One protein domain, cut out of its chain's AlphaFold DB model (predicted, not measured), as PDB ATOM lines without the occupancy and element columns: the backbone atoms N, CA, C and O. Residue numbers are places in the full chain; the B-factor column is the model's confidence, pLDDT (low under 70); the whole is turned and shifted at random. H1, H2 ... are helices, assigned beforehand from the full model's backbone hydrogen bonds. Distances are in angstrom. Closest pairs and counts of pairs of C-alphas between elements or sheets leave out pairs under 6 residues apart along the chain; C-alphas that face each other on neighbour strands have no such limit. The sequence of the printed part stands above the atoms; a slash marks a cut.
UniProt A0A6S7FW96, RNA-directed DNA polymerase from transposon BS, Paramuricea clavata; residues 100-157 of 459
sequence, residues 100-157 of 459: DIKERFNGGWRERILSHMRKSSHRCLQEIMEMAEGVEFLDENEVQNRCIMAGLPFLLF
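This is residues 100 to 157 of the 459 residues of the protein "RNA-directed DNA polymerase from transposon BS" of Paramuricea clavata (UniProt A0A6S7FW96). H3 and H4 run side by side as a helical hairpin, H2 crosses over one face of it, and the short H1 lies near H4. The printed part has 58 residues with four named helices, H1 to H4 along the chain, and no named strand; it is all helix. It is compact, with a radius of gyration of the C-alphas of 10.9 A and spans of 27 by 26 by 15 A.

H1, residues 100 to 104, is close to but not clearly touching H4, residues 140 to 155; their closest C-alphas, Lys 102 and Asn 145, are 6.5 A apart. H2, residues 109 to 119, touches H4 at a steep tilt of 61 degrees, the same way, closest at C-alphas 114 and 148, 6.8 A. H3, residues 123 to 133, touches H4 at 3 degrees, a shallow tilt, opposite ways, closest at C-alphas 125 and 151, 6.0 A. Every O i to N i+4 pair is within hydrogen-bond range in H1, H2 and H3, and 10 of 12 in H4.

H1 begins at C-alpha 100 (-0.582, -0.631, 32.415). H2 and H3 each measure 15.4 A, H4 21.0 A, ending at C-alpha 155 (10.923, -10.872, 19.873).

The printed part has no cut and no long link; pLDDT is under 70 at 26 residues, among them 145 to 157.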
ATOM      1  N   ASP A 100      -0.100   0.752  32.341       67.81
ATOM      2  CA  ASP A 100      -0.582  -0.631  32.415       67.81
ATOM      3  C   ASP A 100       0.372  -1.634  31.754       67.81
ATOM      4  O   ASP A 100       0.665  -2.691  32.314       67.81
ATOM      5  N   ILE A 101       0.894  -1.317  30.565       65.56
ATOM      6  CA  ILE A 101       1.861  -2.181  29.871       65.56
ATOM      7  C   ILE A 101       3.155  -2.292  30.683       65.56
ATOM      8  O   ILE A 101       3.670  -3.393  30.879       65.56
ATOM      9  N   LYS A 102       3.664  -1.170  31.205       69.88
ATOM     10  CA  LYS A 102       4.867  -1.154  32.050       69.88
ATOM     11  C   LYS A 102       4.661  -1.940  33.345       69.88
ATOM     12  O   LYS A 102       5.558  -2.674  33.757       69.88
ATOM     13  N   GLU A 103       3.486  -1.833  33.961       75.44
ATOM     14  CA  GLU A 103       3.120  -2.593  35.156       75.44
ATOM     15  C   GLU A 103       3.027  -4.094  34.874       75.44
ATOM     16  O   GLU A 103       3.437  -4.898  35.710       75.44
ATOM     17  N   ARG A 104       2.595  -4.497  33.674       72.25
ATOM     18  CA  ARG A 104       2.573  -5.910  33.258       72.25
ATOM     19  C   ARG A 104       3.960  -6.529  33.091       72.25
ATOM     20  O   ARG A 104       4.074  -7.750  33.168       72.25
ATOM     21  N   PHE A 105       5.011  -5.728  32.911       71.69
ATOM     22  CA  PHE A 105       6.391  -6.226  32.931       71.69
ATOM     23  C   PHE A 105       6.941  -6.431  34.352       71.69
ATOM     24  O   PHE A 105       8.002  -7.041  34.512       71.69
ATOM     25  N   ASN A 106       6.239  -5.981  35.399       73.38
ATOM     26  CA  ASN A 106       6.632  -6.251  36.783       73.38
ATOM     27  C   ASN A 106       6.514  -7.755  37.128       73.38
ATOM     28  O   ASN A 106       5.967  -8.561  36.376       73.38
ATOM     29  N   GLY A 107       7.045  -8.161  38.287       67.81
ATOM     30  CA  GLY A 107       6.904  -9.541  38.779       67.81
ATOM     31  C   GLY A 107       7.825 -10.565  38.101       67.81
ATOM     32  O   GLY A 107       7.486 -11.742  38.015       67.81
ATOM     33  N   GLY A 108       8.990 -10.128  37.613       72.12
ATOM     34  CA  GLY A 108      10.030 -10.993  37.037       72.12
ATOM     35  C   GLY A 108       9.940 -11.195  35.522       72.12
ATOM     36  O   GLY A 108      10.853 -11.773  34.936       72.12
ATOM     37  N   TRP A 109       8.891 -10.692  34.864       75.38
ATOM     38  CA  TRP A 109       8.781 -10.728  33.401       75.38
ATOM     39  C   TRP A 109       9.799  -9.819  32.714       75.38
ATOM     40  O   TRP A 109      10.406 -10.251  31.737       75.38
ATOM     41  N   ARG A 110      10.054  -8.623  33.261       81.94
ATOM     42  CA  ARG A 110      11.093  -7.696  32.780       81.94
ATOM     43  C   ARG A 110      12.447  -8.391  32.627       81.94
ATOM     44  O   ARG A 110      12.994  -8.437  31.531       81.94
ATOM     45  N   GLU A 111      12.923  -9.032  33.693       80.62
ATOM     46  CA  GLU A 111      14.205  -9.749  33.691       80.62
ATOM     47  C   GLU A 111      14.231 -10.928  32.717       80.62
ATOM     48  O   GLU A 111      15.224 -11.154  32.029       80.62
ATOM     49  N   ARG A 112      13.127 -11.675  32.612       79.69
ATOM     50  CA  ARG A 112      13.025 -12.803  31.676       79.69
ATOM     51  C   ARG A 112      13.115 -12.346  30.224       79.69
ATOM     52  O   ARG A 112      13.828 -12.973  29.444       79.69
ATOM     53  N   ILE A 113      12.421 -11.263  29.875       79.12
ATOM     54  CA  ILE A 113      12.417 -10.720  28.514       79.12
ATOM     55  C   ILE A 113      13.793 -10.146  28.175       79.12
ATOM     56  O   ILE A 113      14.355 -10.507  27.146       79.12
ATOM     57  N   LEU A 114      14.386  -9.342  29.062       80.12
ATOM     58  CA  LEU A 114      15.734  -8.805  28.860       80.12
ATOM     59  C   LEU A 114      16.787  -9.914  28.760       80.12
ATOM     60  O   LEU A 114      17.674  -9.850  27.914       80.12
ATOM     61  N   SER A 115      16.678 -10.970  29.573       82.94
ATOM     62  CA  SER A 115      17.560 -12.139  29.472       82.94
ATOM     63  C   SER A 115      17.427 -12.839  28.121       82.94
ATOM     64  O   SER A 115      18.427 -13.283  27.561       82.94
ATOM     65  N   HIS A 116      16.211 -12.922  27.579       80.06
ATOM     66  CA  HIS A 116      15.983 -13.493  26.257       80.06
ATOM     67  C   HIS A 116      16.542 -12.597  25.142       80.06
ATOM     68  O   HIS A 116      17.224 -13.099  24.255       80.06
ATOM     69  N   MET A 117      16.349 -11.274  25.234       80.38
ATOM     70  CA  MET A 117      16.929 -10.297  24.303       80.38
ATOM     71  C   MET A 117      18.459 -10.375  24.274       80.38
ATOM     72  O   MET A 117      19.034 -10.477  23.196       80.38
ATOM     73  N   ARG A 118      19.114 -10.435  25.444       83.62
ATOM     74  CA  ARG A 118      20.580 -10.578  25.563       83.62
ATOM     75  C   ARG A 118      21.124 -11.872  24.954       83.62
ATOM     76  O   ARG A 118      22.269 -11.912  24.526       83.62
ATOM     77  N   LYS A 119      20.328 -12.945  24.950       79.75
ATOM     78  CA  LYS A 119      20.706 -14.248  24.374       79.75
ATOM     79  C   LYS A 119      20.348 -14.373  22.895       79.75
ATOM     80  O   LYS A 119      20.678 -15.389  22.284       79.75
ATOM     81  N   SER A 120      19.653 -13.387  22.335       78.00
ATOM     82  CA  SER A 120      19.247 -13.408  20.939       78.00
ATOM     83  C   SER A 120      20.444 -13.164  20.019       78.00
ATOM     84  O   SER A 120      21.298 -12.316  20.280       78.00
ATOM     85  N   SER A 121      20.490 -13.897  18.906       76.50
ATOM     86  CA  SER A 121      21.448 -13.676  17.815       76.50
ATOM     87  C   SER A 121      20.967 -12.625  16.808       76.50
ATOM     88  O   SER A 121      21.615 -12.410  15.786       76.50
ATOM     89  N   HIS A 122      19.823 -11.983  17.065       72.06
ATOM     90  CA  HIS A 122      19.250 -10.984  16.174       72.06
ATOM     91  C   HIS A 122      19.967  -9.637  16.332       72.06
ATOM     92  O   HIS A 122      19.875  -9.008  17.386       72.06
ATOM     93  N   ARG A 123      20.606  -9.156  15.258       71.69
ATOM     94  CA  ARG A 123      21.398  -7.913  15.234       71.69
ATOM     95  C   ARG A 123      20.664  -6.712  15.841       71.69
ATOM     96  O   ARG A 123      21.186  -6.092  16.754       71.69
ATOM     97  N   CYS A 124      19.414  -6.450  15.443       66.75
ATOM     98  CA  CYS A 124      18.638  -5.338  16.017       66.75
ATOM     99  C   CYS A 124      18.412  -5.462  17.534       66.75
ATOM    100  O   CYS A 124      18.388  -4.454  18.231       66.75
ATOM    101  N   LEU A 125      18.252  -6.680  18.070       75.94
ATOM    102  CA  LEU A 125      18.127  -6.878  19.516       75.94
ATOM    103  C   LEU A 125      19.464  -6.645  20.225       75.94
ATOM    104  O   LEU A 125      19.459  -6.098  21.321       75.94
ATOM    105  N   GLN A 126      20.587  -6.998  19.595       78.44
ATOM    106  CA  GLN A 126      21.925  -6.701  20.114       78.44
ATOM    107  C   GLN A 126      22.187  -5.191  20.130       78.44
ATOM    108  O   GLN A 126      22.517  -4.654  21.180       78.44
ATOM    109  N   GLU A 127      21.907  -4.486  19.030       74.19
ATOM    110  CA  GLU A 127      22.052  -3.025  18.937       74.19
ATOM    111  C   GLU A 127      21.162  -2.290  19.959       74.19
ATOM    112  O   GLU A 127      21.615  -1.356  20.619       74.19
ATOM    113  N   ILE A 128      19.912  -2.735  20.158       75.44
ATOM    114  CA  ILE A 128      19.014  -2.177  21.187       75.44
ATOM    115  C   ILE A 128      19.583  -2.380  22.598       75.44
ATOM    116  O   ILE A 128      19.432  -1.497  23.443       75.44
ATOM    117  N   MET A 129      20.212  -3.530  22.869       79.25
ATOM    118  CA  MET A 129      20.825  -3.818  24.169       79.25
ATOM    119  C   MET A 129      22.121  -3.022  24.381       79.25
ATOM    120  O   MET A 129      22.299  -2.456  25.454       79.25
ATOM    121  N   GLU A 130      22.975  -2.883  23.366       76.56
ATOM    122  CA  GLU A 130      24.204  -2.076  23.433       76.56
ATOM    123  C   GLU A 130      23.900  -0.582  23.627       76.56
ATOM    124  O   GLU A 130      24.507   0.081  24.471       76.56
ATOM    125  N   MET A 131      22.893  -0.050  22.921       67.56
ATOM    126  CA  MET A 131      22.419   1.324  23.129       67.56
ATOM    127  C   MET A 131      21.842   1.548  24.533       67.56
ATOM    128  O   MET A 131      21.840   2.677  25.018       67.56
ATOM    129  N   ALA A 132      21.340   0.500  25.188       66.25
ATOM    130  CA  ALA A 132      20.836   0.581  26.554       66.25
ATOM    131  C   ALA A 132      21.960   0.619  27.596       66.25
ATOM    132  O   ALA A 132      21.809   1.262  28.633       66.25
ATOM    133  N   GLU A 133      23.069  -0.071  27.323       66.69
ATOM    134  CA  GLU A 133      24.220  -0.203  28.222       66.69
ATOM    135  C   GLU A 133      25.148   1.023  28.178       66.69
ATOM    136  O   GLU A 133      25.841   1.309  29.151       66.69
ATOM    137  N   GLY A 134      25.134   1.786  27.079       58.22
ATOM    138  CA  GLY A 134      26.008   2.945  26.864       58.22
ATOM    139  C   GLY A 134      25.507   4.294  27.392       58.22
ATOM    140  O   GLY A 134      26.153   5.310  27.135       58.22
ATOM    141  N   VAL A 135      24.364   4.353  28.081       58.12
ATOM    142  CA  VAL A 135      23.760   5.632  28.478       58.12
ATOM    143  C   VAL A 135      23.549   5.712  29.990       58.12
ATOM    144  O   VAL A 135      22.781   4.951  30.575       58.12
ATOM    145  N   GLU A 136      24.203   6.687  30.625       55.56
ATOM    146  CA  GLU A 136      23.988   7.022  32.034       55.56
ATOM    147  C   GLU A 136      22.610   7.679  32.212       55.56
ATOM    148  O   GLU A 136      22.399   8.849  31.886       55.56
ATOM    149  N   PHE A 137      21.646   6.917  32.725       57.78
ATOM    150  CA  PHE A 137      20.289   7.390  32.991       57.78
ATOM    151  C   PHE A 137      19.962   7.380  34.489       57.78
ATOM    152  O   PHE A 137      20.485   6.580  35.257       57.78
ATOM    153  N   LEU A 138      19.033   8.251  34.897       55.41
ATOM    154  CA  LEU A 138      18.586   8.397  36.290       55.41
ATOM    155  C   LEU A 138      17.581   7.319  36.754       55.41
ATOM    156  O   LEU A 138      17.382   7.178  37.957       55.41
ATOM    157  N   ASP A 139      16.932   6.585  35.838       74.12
ATOM    158  CA  ASP A 139      15.937   5.545  36.164       74.12
ATOM    159  C   ASP A 139      16.117   4.302  35.280       74.12
ATOM    160  O   ASP A 139      15.658   4.237  34.136       74.12
ATOM    161  N   GLU A 140      16.787   3.302  35.843       73.62
ATOM    162  CA  GLU A 140      17.109   2.031  35.197       73.62
ATOM    163  C   GLU A 140      15.858   1.259  34.737       73.62
ATOM    164  O   GLU A 140      15.855   0.649  33.666       73.62
ATOM    165  N   ASN A 141      14.749   1.342  35.484       75.94
ATOM    166  CA  ASN A 141      13.517   0.629  35.138       75.94
ATOM    167  C   ASN A 141      12.860   1.204  33.878       75.94
ATOM    168  O   ASN A 141      12.284   0.465  33.076       75.94
ATOM    169  N   GLU A 142      12.926   2.523  33.692       72.06
ATOM    170  CA  GLU A 142      12.367   3.177  32.509       72.06
ATOM    171  C   GLU A 142      13.161   2.823  31.248       72.06
ATOM    172  O   GLU A 142      12.568   2.585  30.195       72.06
ATOM    173  N   VAL A 143      14.487   2.731  31.360       70.81
ATOM    174  CA  VAL A 143      15.370   2.312  30.262       70.81
ATOM    175  C   VAL A 143      15.056   0.879  29.863       70.81
ATOM    176  O   VAL A 143      14.727   0.619  28.710       70.81
ATOM    177  N   GLN A 144      15.028  -0.030  30.836       76.44
ATOM    178  CA  GLN A 144      14.687  -1.431  30.622       76.44
ATOM    179  C   GLN A 144      13.313  -1.606  29.957       76.44
ATOM    180  O   GLN A 144      13.174  -2.374  29.007       76.44
ATOM    181  N   ASN A 145      12.297  -0.858  30.400       68.69
ATOM    182  CA  ASN A 145      10.976  -0.890  29.775       68.69
ATOM    183  C   ASN A 145      11.009  -0.375  28.327       68.69
ATOM    184  O   ASN A 145      10.319  -0.928  27.473       68.69
ATOM    185  N   ARG A 146      11.803   0.658  28.019       67.38
ATOM    186  CA  ARG A 146      11.962   1.154  26.641       67.38
ATOM    187  C   ARG A 146      12.680   0.151  25.752       67.38
ATOM    188  O   ARG A 146      12.238  -0.049  24.625       67.38
ATOM    189  N   CYS A 147      13.716  -0.504  26.264       69.81
ATOM    190  CA  CYS A 147      14.428  -1.566  25.560       69.81
ATOM    191  C   CYS A 147      13.492  -2.724  25.235       69.81
ATOM    192  O   CYS A 147      13.418  -3.133  24.082       69.81
ATOM    193  N   ILE A 148      12.700  -3.181  26.211       68.56
ATOM    194  CA  ILE A 148      11.678  -4.207  25.979       68.56
ATOM    195  C   ILE A 148      10.703  -3.744  24.898       68.56
ATOM    196  O   ILE A 148      10.496  -4.460  23.926       68.56
ATOM    197  N   MET A 149      10.140  -2.539  25.013       65.56
ATOM    198  CA  MET A 149       9.155  -2.037  24.047       65.56
ATOM    199  C   MET A 149       9.727  -1.884  22.631       65.56
ATOM    200  O   MET A 149       9.020  -2.162  21.666       65.56
ATOM    201  N   ALA A 150      10.994  -1.487  22.499       64.75
ATOM    202  CA  ALA A 150      11.698  -1.424  21.220       64.75
ATOM    203  C   ALA A 150      12.055  -2.818  20.676       64.75
ATOM    204  O   ALA A 150      12.092  -3.011  19.465       64.75
ATOM    205  N   GLY A 151      12.294  -3.787  21.563       60.59
ATOM    206  CA  GLY A 151      12.640  -5.167  21.233       60.59
ATOM    207  C   GLY A 151      11.444  -6.057  20.889       60.59
ATOM    208  O   GLY A 151      11.604  -7.025  20.152       60.59
ATOM    209  N   LEU A 152      10.240  -5.739  21.381       64.31
ATOM    210  CA  LEU A 152       9.027  -6.540  21.172       64.31
ATOM    211  C   LEU A 152       8.747  -6.886  19.698       64.31
ATOM    212  O   LEU A 152       8.445  -8.050  19.441       64.31
ATOM    213  N   PRO A 153       8.882  -5.966  18.721       57.78
ATOM    214  CA  PRO A 153       8.720  -6.311  17.310       57.78
ATOM    215  C   PRO A 153       9.690  -7.398  16.834       57.78
ATOM    216  O   PRO A 153       9.334  -8.190  15.984       57.78
ATOM    217  N   PHE A 154      10.896  -7.489  17.388       62.47
ATOM    218  CA  PHE A 154      11.876  -8.507  16.990       62.47
ATOM    219  C   PHE A 154      11.752  -9.796  17.808       62.47
ATOM    220  O   PHE A 154      12.148 -10.859  17.355       62.47
ATOM    221  N   LEU A 155      11.204  -9.713  19.023       61.41
ATOM    222  CA  LEU A 155      10.923 -10.872  19.873       61.41
ATOM    223  C   LEU A 155       9.667 -11.636  19.442       61.41
ATOM    224  O   LEU A 155       9.550 -12.828  19.707       61.41
ATOM    225  N   LEU A 156       8.703 -10.933  18.846       57.28
ATOM    226  CA  LEU A 156       7.422 -11.495  18.421       57.28
ATOM    227  C   LEU A 156       7.424 -11.944  16.950       57.28
ATOM    228  O   LEU A 156       6.468 -12.596  16.532       57.28
ATOM    229  N   PHE A 157       8.469 -11.618  16.182       52.62
ATOM    230  CA  PHE A 157       8.659 -12.068  14.800       52.62
ATOM    231  C   PHE A 157       9.731 -13.172  14.733       52.62
ATOM    232  O   PHE A 157      10.811 -13.042  15.300       52.62
TER     233      PHE A 157